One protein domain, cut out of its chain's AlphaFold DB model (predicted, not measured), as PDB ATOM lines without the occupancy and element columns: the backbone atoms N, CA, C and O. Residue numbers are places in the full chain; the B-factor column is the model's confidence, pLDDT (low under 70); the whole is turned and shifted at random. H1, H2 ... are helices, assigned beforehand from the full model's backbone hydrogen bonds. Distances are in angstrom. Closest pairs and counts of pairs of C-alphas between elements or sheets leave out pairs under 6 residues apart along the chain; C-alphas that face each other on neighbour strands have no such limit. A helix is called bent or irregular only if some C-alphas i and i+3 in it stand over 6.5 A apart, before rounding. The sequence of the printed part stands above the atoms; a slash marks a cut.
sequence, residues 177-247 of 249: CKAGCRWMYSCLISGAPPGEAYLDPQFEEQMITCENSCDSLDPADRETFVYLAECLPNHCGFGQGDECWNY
ATOM      1  N   CYS A 177      13.939  16.537 -38.712       90.31
ATOM      2  CA  CYS A 177      14.113  16.834 -37.288       90.31
ATOM      3  C   CYS A 177      13.148  17.933 -36.823       90.31
ATOM      4  O   CYS A 177      12.465  17.782 -35.810       90.31
ATOM      5  N   LYS A 178      13.030  19.019 -37.598       91.62
ATOM      6  CA  LYS A 178      12.112  20.128 -37.285       91.62
ATOM      7  C   LYS A 178      10.660  19.654 -37.350       91.62
ATOM      8  O   LYS A 178       9.852  20.030 -36.502       91.62
ATOM      9  N   ALA A 179      10.346  18.760 -38.291       88.62
ATOM     10  CA  ALA A 179       9.049  18.085 -38.349       88.62
ATOM     11  C   ALA A 179       8.777  17.274 -37.074       88.62
ATOM     12  O   ALA A 179       7.704  17.399 -36.486       88.62
ATOM     13  N   GLY A 180       9.763  16.504 -36.610       90.62
ATOM     14  CA  GLY A 180       9.680  15.727 -35.377       90.62
ATOM     15  C   GLY A 180       9.396  16.582 -34.151       90.62
ATOM     16  O   GLY A 180       8.499  16.257 -33.377       90.62
ATOM     17  N   CYS A 181      10.097  17.711 -34.007       92.38
ATOM     18  CA  CYS A 181       9.844  18.686 -32.944       92.38
ATOM     19  C   CYS A 181       8.385  19.161 -32.946       92.38
ATOM     20  O   CYS A 181       7.719  19.124 -31.912       92.38
ATOM     21  N   ARG A 182       7.864  19.565 -34.105       90.81
ATOM     22  CA  ARG A 182       6.485  20.059 -34.235       90.81
ATOM     23  C   ARG A 182       5.468  18.996 -33.874       90.81
ATOM     24  O   ARG A 182       4.608  19.233 -33.032       90.81
ATOM     25  N   TRP A 183       5.608  17.808 -34.454       90.88
ATOM     26  CA  TRP A 183       4.733  16.687 -34.144       90.88
ATOM     27  C   TRP A 183       4.781  16.322 -32.666       90.88
ATOM     28  O   TRP A 183       3.729  16.114 -32.074       90.88
ATOM     29  N   MET A 184       5.963  16.305 -32.050       90.62
ATOM     30  CA  MET A 184       6.113  16.021 -30.626       90.62
ATOM     31  C   MET A 184       5.301  17.003 -29.773       90.62
ATOM     32  O   MET A 184       4.487  16.563 -28.964       90.62
ATOM     33  N   TYR A 185       5.468  18.316 -29.964       90.50
ATOM     34  CA  TYR A 185       4.749  19.302 -29.152       90.50
ATOM     35  C   TYR A 185       3.261  19.360 -29.485       90.50
ATOM     36  O   TYR A 185       2.439  19.266 -28.576       90.50
ATOM     37  N   SER A 186       2.889  19.455 -30.762       89.62
ATOM     38  CA  SER A 186       1.482  19.474 -31.176       89.62
ATOM     39  C   SER A 186       0.751  18.239 -30.663       89.62
ATOM     40  O   SER A 186      -0.268  18.348 -29.979       89.62
ATOM     41  N   CYS A 187       1.317  17.062 -30.894       88.25
ATOM     42  CA  CYS A 187       0.626  15.827 -30.609       88.25
ATOM     43  C   CYS A 187       0.612  15.452 -29.123       88.25
ATOM     44  O   CYS A 187      -0.443  15.107 -28.595       88.25
ATOM     45  N   LEU A 188       1.748  15.538 -28.420       82.69
ATOM     46  CA  LEU A 188       1.810  15.112 -27.016       82.69
ATOM     47  C   LEU A 188       1.133  16.109 -26.071       82.69
ATOM     48  O   LEU A 188       0.602  15.703 -25.040       82.69
ATOM     49  N   ILE A 189       1.141  17.403 -26.408       84.19
ATOM     50  CA  ILE A 189       0.568  18.444 -25.545       84.19
ATOM     51  C   ILE A 189      -0.906  18.682 -25.858       84.19
ATOM     52  O   ILE A 189      -1.709  18.796 -24.934       84.19
ATOM     53  N   SER A 190      -1.273  18.763 -27.139       84.75
ATOM     54  CA  SER A 190      -2.641  19.132 -27.529       84.75
ATOM     55  C   SER A 190      -3.493  17.948 -27.997       84.75
ATOM     56  O   SER A 190      -4.709  18.081 -28.114       84.75
ATOM     57  N   GLY A 191      -2.880  16.785 -28.251       86.00
ATOM     58  CA  GLY A 191      -3.574  15.606 -28.776       86.00
ATOM     59  C   GLY A 191      -4.034  15.753 -30.228       86.00
ATOM     60  O   GLY A 191      -4.862  14.961 -30.675       86.00
ATOM     61  N   ALA A 192      -3.531  16.764 -30.940       84.50
ATOM     62  CA  ALA A 192      -3.922  17.122 -32.295       84.50
ATOM     63  C   ALA A 192      -2.685  17.300 -33.197       84.50
ATOM     64  O   ALA A 192      -1.592  17.607 -32.703       84.50
ATOM     65  N   PRO A 193      -2.832  17.105 -34.518       85.44
ATOM     66  CA  PRO A 193      -1.739  17.299 -35.460       85.44
ATOM     67  C   PRO A 193      -1.299  18.776 -35.535       85.44
ATOM     68  O   PRO A 193      -2.074  19.682 -35.204       85.44
ATOM     69  N   PRO A 194      -0.063  19.051 -35.998       80.94
ATOM     70  CA  PRO A 194       0.368  20.408 -36.323       80.94
ATOM     71  C   PRO A 194      -0.636  21.094 -37.263       80.94
ATOM     72  O   PRO A 194      -1.116  20.474 -38.207       80.94
ATOM     73  N   GLY A 195      -0.964  22.361 -37.000       77.25
ATOM     74  CA  GLY A 195      -1.985  23.126 -37.735       77.25
ATOM     75  C   GLY A 195      -3.396  23.062 -37.134       77.25
ATOM     76  O   GLY A 195      -4.160  24.010 -37.293       77.25
ATOM     77  N   GLU A 196      -3.725  22.004 -36.388       82.25
ATOM     78  CA  GLU A 196      -4.975  21.899 -35.611       82.25
ATOM     79  C   GLU A 196      -4.736  22.070 -34.102       82.25
ATOM     80  O   GLU A 196      -5.637  22.437 -33.347       82.25
ATOM     81  N   ALA A 197      -3.503  21.810 -33.666       82.56
ATOM     82  CA  ALA A 197      -3.049  21.963 -32.296       82.56
ATOM     83  C   ALA A 197      -3.100  23.420 -31.817       82.56
ATOM     84  O   ALA A 197      -2.447  24.298 -32.378       82.56
ATOM     85  N   TYR A 198      -3.795  23.656 -30.702       85.88
ATOM     86  CA  TYR A 198      -3.617  24.874 -29.915       85.88
ATOM     87  C   TYR A 198      -2.538  24.628 -28.860       85.88
ATOM     88  O   TYR A 198      -2.744  23.854 -27.923       85.88
ATOM     89  N   LEU A 199      -1.383  25.273 -29.026       83.81
ATOM     90  CA  LEU A 199      -0.299  25.246 -28.051       83.81
ATOM     91  C   LEU A 199      -0.332  26.522 -27.216       83.81
ATOM     92  O   LEU A 199      -0.432  27.623 -27.755       83.81
ATOM     93  N   ASP A 200      -0.214  26.383 -25.895       88.88
ATOM     94  CA  ASP A 200       0.060  27.551 -25.060       88.88
ATOM     95  C   ASP A 200       1.407  28.172 -25.477       88.88
ATOM     96  O   ASP A 200       2.336  27.426 -25.812       88.88
ATOM     97  N   PRO A 201       1.584  29.503 -25.357       87.88
ATOM     98  CA  PRO A 201       2.801  30.192 -25.797       87.88
ATOM     99  C   PRO A 201       4.107  29.606 -25.238       87.88
ATOM    100  O   PRO A 201       5.141  29.630 -25.896       87.88
ATOM    101  N   GLN A 202       4.062  29.032 -24.031       89.94
ATOM    102  CA  GLN A 202       5.213  28.359 -23.422       89.94
ATOM    103  C   GLN A 202       5.658  27.105 -24.195       89.94
ATOM    104  O   GLN A 202       6.851  26.837 -24.295       89.94
ATOM    105  N   PHE A 203       4.714  26.326 -24.731       89.50
ATOM    106  CA  PHE A 203       5.007  25.108 -25.489       89.50
ATOM    107  C   PHE A 203       5.364  25.439 -26.933       89.50
ATOM    108  O   PHE A 203       6.203  24.767 -27.522       89.50
ATOM    109  N   GLU A 204       4.786  26.508 -27.475       87.31
ATOM    110  CA  GLU A 204       5.193  27.060 -28.763       87.31
ATOM    111  C   GLU A 204       6.662  27.525 -28.731       87.31
ATOM    112  O   GLU A 204       7.451  27.152 -29.598       87.31
ATOM    113  N   GLU A 205       7.083  28.239 -27.683       89.88
ATOM    114  CA  GLU A 205       8.487  28.643 -27.505       89.88
ATOM    115  C   GLU A 205       9.431  27.432 -27.370       89.88
ATOM    116  O   GLU A 205      10.529  27.416 -27.938       89.88
ATOM    117  N   GLN A 206       9.001  26.383 -26.662       91.88
ATOM    118  CA  GLN A 206       9.760  25.134 -26.539       91.88
ATOM    119  C   GLN A 206       9.866  24.378 -27.871       91.88
ATOM    120  O   GLN A 206      10.940  23.868 -28.202       91.88
ATOM    121  N   MET A 207       8.792  24.350 -28.660       92.75
ATOM    122  CA  MET A 207       8.780  23.791 -30.011       92.75
ATOM    123  C   MET A 207       9.767  24.527 -30.918       92.75
ATOM    124  O   MET A 207      10.630  23.889 -31.521       92.75
ATOM    125  N   ILE A 208       9.726  25.861 -30.939       89.56
ATOM    126  CA  ILE A 208      10.663  26.689 -31.713       89.56
ATOM    127  C   ILE A 208      12.111  26.454 -31.255       89.56
ATOM    128  O   ILE A 208      13.025  26.356 -32.073       89.56
ATOM    129  N   THR A 209      12.340  26.322 -29.947       92.31
ATOM    130  CA  THR A 209      13.670  26.016 -29.394       92.31
ATOM    131  C   THR A 209      14.174  24.643 -29.850       92.31
ATOM    132  O   THR A 209      15.347  24.509 -30.207       92.31
ATOM    133  N   CYS A 210      13.295  23.638 -29.890       92.88
ATOM    134  CA  CYS A 210      13.599  22.314 -30.434       92.88
ATOM    135  C   CYS A 210      13.987  22.407 -31.916       92.88
ATOM    136  O   CYS A 210      15.059  21.942 -32.299       92.88
ATOM    137  N   GLU A 211      13.184  23.096 -32.733       92.19
ATOM    138  CA  GLU A 211      13.457  23.277 -34.164       92.19
ATOM    139  C   GLU A 211      14.804  23.958 -34.421       92.19
ATOM    140  O   GLU A 211      15.575  23.515 -35.272       92.19
ATOM    141  N   ASN A 212      15.115  25.013 -33.668       91.50
ATOM    142  CA  ASN A 212      16.379  25.742 -33.796       91.50
ATOM    143  C   ASN A 212      17.591  24.909 -33.357       91.50
ATOM    144  O   ASN A 212      18.710  25.184 -33.787       91.50
ATOM    145  N   SER A 213      17.381  23.895 -32.514       92.31
ATOM    146  CA  SER A 213      18.445  23.005 -32.048       92.31
ATOM    147  C   SER A 213      18.751  21.883 -33.042       92.31
ATOM    148  O   SER A 213      19.838  21.322 -32.993       92.31
ATOM    149  N   CYS A 214      17.857  21.573 -33.988       90.94
ATOM    150  CA  CYS A 214      18.046  20.478 -34.950       90.94
ATOM    151  C   CYS A 214      19.356  20.547 -35.752       90.94
ATOM    152  O   CYS A 214      19.900  19.507 -36.133       90.94
ATOM    153  N   ASP A 215      19.877  21.751 -35.990       87.06
ATOM    154  CA  ASP A 215      21.131  21.971 -36.718       87.06
ATOM    155  C   ASP A 215      22.386  21.722 -35.854       87.06
ATOM    156  O   ASP A 215      23.484  21.571 -36.390       87.06
ATOM    157  N   SER A 216      22.237  21.658 -34.526       89.62
ATOM    158  CA  SER A 216      23.318  21.455 -33.549       89.62
ATOM    159  C   SER A 216      23.196  20.172 -32.718       89.62
ATOM    160  O   SER A 216      24.096  19.893 -31.926       89.62
ATOM    161  N   LEU A 217      22.117  19.402 -32.886       88.75
ATOM    162  CA  LEU A 217      21.937  18.108 -32.231       88.75
ATOM    163  C   LEU A 217      22.979  17.089 -32.696       88.75
ATOM    164  O   LEU A 217      23.351  17.037 -33.873       88.75
ATOM    165  N   ASP A 218      23.385  16.218 -31.773       91.69
ATOM    166  CA  ASP A 218      24.142  15.027 -32.125       91.69
ATOM    167  C   ASP A 218      23.298  14.116 -33.044       91.69
ATOM    168  O   ASP A 218      22.067  14.081 -32.931       91.69
ATOM    169  N   PRO A 219      23.921  13.338 -33.952       87.12
ATOM    170  CA  PRO A 219      23.186  12.521 -34.921       87.12
ATOM    171  C   PRO A 219      22.164  11.558 -34.300       87.12
ATOM    172  O   PRO A 219      21.095  11.369 -34.870       87.12
ATOM    173  N   ALA A 220      22.465  10.989 -33.129       84.19
ATOM    174  CA  ALA A 220      21.565  10.074 -32.427       84.19
ATOM    175  C   ALA A 220      20.287  10.774 -31.924       84.19
ATOM    176  O   ALA A 220      19.182  10.245 -32.059       84.19
ATOM    177  N   ASP A 221      20.419  11.996 -31.404       84.94
ATOM    178  CA  ASP A 221      19.268  12.792 -30.973       84.94
ATOM    179  C   ASP A 221      18.455  13.248 -32.188       84.94
ATOM    180  O   ASP A 221      17.225  13.203 -32.177       84.94
ATOM    181  N   ARG A 222      19.135  13.616 -33.283       87.00
ATOM    182  CA  ARG A 222      18.477  13.967 -34.545       87.00
ATOM    183  C   ARG A 222      17.649  12.804 -35.095       87.00
ATOM    184  O   ARG A 222      16.505  13.028 -35.482       87.00
ATOM    185  N   GLU A 223      18.185  11.583 -35.105       87.56
ATOM    186  CA  GLU A 223      17.460  10.375 -35.540       87.56
ATOM    187  C   GLU A 223      16.181  10.142 -34.726       87.56
ATOM    188  O   GLU A 223      15.161   9.754 -35.295       87.56
ATOM    189  N   THR A 224      16.192  10.462 -33.430       89.50
ATOM    190  CA  THR A 224      14.990  10.376 -32.588       89.50
ATOM    191  C   THR A 224      13.880  11.286 -33.114       89.50
ATOM    192  O   THR A 224      12.743  10.844 -33.272       89.50
ATOM    193  N   PHE A 225      14.188  12.541 -33.454       90.25
ATOM    194  CA  PHE A 225      13.188  13.459 -34.008       90.25
ATOM    195  C   PHE A 225      12.733  13.058 -35.413       90.25
ATOM    196  O   PHE A 225      11.547  13.168 -35.715       90.25
ATOM    197  N   VAL A 226      13.631  12.531 -36.249       88.81
ATOM    198  CA  VAL A 226      13.251  11.970 -37.556       88.81
ATOM    199  C   VAL A 226      12.238  10.838 -37.380       88.81
ATOM    200  O   VAL A 226      11.194  10.849 -38.024       88.81
ATOM    201  N   TYR A 227      12.488   9.914 -36.451       88.06
ATOM    202  CA  TYR A 227      11.552   8.833 -36.149       88.06
ATOM    203  C   TYR A 227      10.196   9.355 -35.656       88.06
ATOM    204  O   TYR A 227       9.145   8.886 -36.094       88.06
ATOM    205  N   LEU A 228      10.194  10.362 -34.777       88.69
ATOM    206  CA  LEU A 228       8.955  10.986 -34.307       88.69
ATOM    207  C   LEU A 228       8.158  11.616 -35.457       88.69
ATOM    208  O   LEU A 228       6.934  11.499 -35.470       88.69
ATOM    209  N   ALA A 229       8.835  12.229 -36.432       87.75
ATOM    210  CA  ALA A 229       8.197  12.803 -37.616       87.75
ATOM    211  C   ALA A 229       7.505  11.751 -38.497       87.75
ATOM    212  O   ALA A 229       6.519  12.068 -39.157       87.75
ATOM    213  N   GLU A 230       8.002  10.513 -38.507       84.75
ATOM    214  CA  GLU A 230       7.414   9.396 -39.255       84.75
ATOM    215  C   GLU A 230       6.293   8.697 -38.470       84.75
ATOM    216  O   GLU A 230       5.274   8.298 -39.039       84.75
ATOM    217  N   CYS A 231       6.466   8.556 -37.153       85.38
ATOM    218  CA  CYS A 231       5.554   7.803 -36.296       85.38
ATOM    219  C   CYS A 231       4.313   8.614 -35.895       85.38
ATOM    220  O   CYS A 231       3.181   8.173 -36.107       85.38
ATOM    221  N   LEU A 232       4.494   9.824 -35.359       86.94
ATOM    222  CA  LEU A 232       3.400  10.607 -34.774       86.94
ATOM    223  C   LEU A 232       2.253  10.954 -35.737       86.94
ATOM    224  O   LEU A 232       1.118  10.942 -35.262       86.94
ATOM    225  N   PRO A 233       2.455  11.173 -37.053       85.00
ATOM    226  CA  PRO A 233       1.340  11.386 -37.976       85.00
ATOM    227  C   PRO A 233       0.270  10.289 -37.948       85.00
ATOM    228  O   PRO A 233      -0.904  10.574 -38.164       85.00
ATOM    229  N   ASN A 234       0.660   9.046 -37.654       81.75
ATOM    230  CA  ASN A 234      -0.247   7.895 -37.641       81.75
ATOM    231  C   ASN A 234      -0.772   7.547 -36.240       81.75
ATOM    232  O   ASN A 234      -1.708   6.761 -36.115       81.75
ATOM    233  N   HIS A 235      -0.168   8.116 -35.197       83.00
ATOM    234  CA  HIS A 235      -0.449   7.793 -33.794       83.00
ATOM    235  C   HIS A 235      -0.899   9.025 -33.003       83.00
ATOM    236  O   HIS A 235      -0.867   9.024 -31.770       83.00
ATOM    237  N   CYS A 236      -1.299  10.096 -33.697       81.25
ATOM    238  CA  CYS A 236      -1.683  11.315 -33.020       81.25
ATOM    239  C   CYS A 236      -3.103  11.262 -32.459       81.25
ATOM    240  O   CYS A 236      -4.083  11.195 -33.195       81.25
ATOM    241  N   GLY A 237      -3.193  11.304 -31.130       70.38
ATOM    242  CA  GLY A 237      -4.436  11.270 -30.374       70.38
ATOM    243  C   GLY A 237      -4.172  11.018 -28.890       70.38
ATOM    244  O   GLY A 237      -3.077  10.606 -28.497       70.38
ATOM    245  N   PHE A 238      -5.176  11.266 -28.044       64.38
ATOM    246  CA  PHE A 238      -5.065  11.084 -26.593       64.38
ATOM    247  C   PHE A 238      -4.568   9.672 -26.229       64.38
ATOM    248  O   PHE A 238      -5.301   8.693 -26.361       64.38
ATOM    249  N   GLY A 239      -3.326   9.586 -25.738       63.47
ATOM    250  CA  GLY A 239      -2.704   8.350 -25.245       63.47
ATOM    251  C   GLY A 239      -2.105   7.420 -26.307       63.47
ATOM    252  O   GLY A 239      -1.682   6.326 -25.950       63.47
ATOM    253  N   GLN A 240      -2.065   7.814 -27.585       66.12
ATOM    254  CA  GLN A 240      -1.463   7.003 -28.661       66.12
ATOM    255  C   GLN A 240      -0.029   7.430 -29.013       66.12
ATOM    256  O   GLN A 240       0.761   6.611 -29.476       66.12
ATOM    257  N   GLY A 241       0.350   8.675 -28.706       67.31
ATOM    258  CA  GLY A 241       1.706   9.184 -28.950       67.31
ATOM    259  C   GLY A 241       2.805   8.499 -28.125       67.31
ATOM    260  O   GLY A 241       3.968   8.513 -28.526       67.31
ATOM    261  N   ASP A 242       2.448   7.842 -27.015       76.38
ATOM    262  CA  ASP A 242       3.399   7.137 -26.143       76.38
ATOM    263  C   ASP A 242       4.097   5.972 -26.866       76.38
ATOM    264  O   ASP A 242       5.238   5.628 -26.547       76.38
ATOM    265  N   GLU A 243       3.450   5.371 -27.870       76.62
ATOM    266  CA  GLU A 243       4.037   4.291 -28.675       76.62
ATOM    267  C   GLU A 243       5.253   4.776 -29.477       76.62
ATOM    268  O   GLU A 243       6.239   4.050 -29.603       76.62
ATOM    269  N   CYS A 244       5.225   6.030 -29.935       82.75
ATOM    270  CA  CYS A 244       6.321   6.650 -30.676       82.75
ATOM    271  C   CYS A 244       7.488   7.082 -29.773       82.75
ATOM    272  O   CYS A 244       8.611   7.241 -30.242       82.75
ATOM    273  N   TRP A 245       7.253   7.269 -28.472       75.88
ATOM    274  CA  TRP A 245       8.300   7.678 -27.532       75.88
ATOM    275  C   TRP A 245       9.080   6.487 -26.963       75.88
ATOM    276  O   TRP A 245      10.296   6.542 -26.787       75.88
ATOM    277  N   ASN A 246       8.381   5.381 -26.701       69.12
ATOM    278  CA  ASN A 246       8.933   4.224 -25.993       69.12
ATOM    279  C   ASN A 246       9.807   3.298 -26.859       69.12
ATOM    280  O   ASN A 246      10.351   2.331 -26.335       69.12
ATOM    281  N   TYR A 247       9.953   3.552 -28.164       57.09
ATOM    282  CA  TYR A 247      10.767   2.701 -29.045       57.09
ATOM    283  C   TYR A 247      12.269   3.049 -29.036       57.09
ATOM    284  O   TYR A 247      13.079   2.242 -29.485       57.09
TER     285      TYR A 247
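This is residues 177 to 247 of the 249 residues of an uncharacterized protein of Enhygromyxa salina (UniProt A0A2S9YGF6). Three helices make the body, with H1 in the middle between H2 and H3: H2 folds back along one side of H1 as a helical hairpin, and H3 crosses H1 steeply on the other side. The short helix H4 packs on H3 near the end of the printed part, where the chain folds back after H3. The printed part has 71 residues with four named helices, in the order H1, H2, H3, H4, and no named strand; the class is all helix. The whole is compact, with a radius of gyration of the C-alphas of 11.3 A, and spans 30 by 28 by 16 A.

The longest helix is H3, residues 219 to 235, which touches H1, residues 177 to 190; the closest C-alphas are those of Gly 180 and Ala 229, 4.0 A apart. H1 and H3 run the same way at a steep tilt of 48 degrees. H3 has a kink of 26 degrees near residue 229, and it is only just irregular: C-alphas 230 and 233 are 6.52 A apart, against about 5 A in a regular helix. H1 also touches H2, residues 201 to 213, and the two form a helical hairpin. They run opposite ways at a shallow tilt of 20 degrees, and their closest C-alphas, those of Lys 178 and Glu 211, are 4.6 A apart. H2 and H3 are apart, though they follow each other in the chain. H4, residues 242 to 245, touches H3, with the C-alphas of Cys 231 and Cys 244 the closest at 5.8 A. H4 is apart from H2, and only just apart from H1, at 8.2 A between their closest C-alphas. In H1 and H2 every O i to N i+4 pair is within hydrogen-bond range, in H3 11 of 13 are, and H4 is too short for such a pair.

H3 measures 24.1 A from C-alpha 219 at (23.186, 12.521, -34.921) to C-alpha 235. H1 measures 19.5 A and begins with C-alpha 177 at (14.113, 16.834, -37.288). H2 measures 18.3 A from C-alpha 201 to C-alpha 213. H4 measures 5.1 A and ends with C-alpha 245 at (8.300, 7.678, -27.532).

The two C-alphas farthest apart are those of Ser 216 and Phe 238, at 31.0 A. The printed part, residues 177 to 247, has no cut. The link from H2 to H3, 5 residues, is tight; those from H1 to H2, 10 residues, and from H3 to H4, 6 residues, are short, and no link is long. The mean pLDDT of the printed part is 85.0, and residues 238 to 241 and 246 to 247 are under 70.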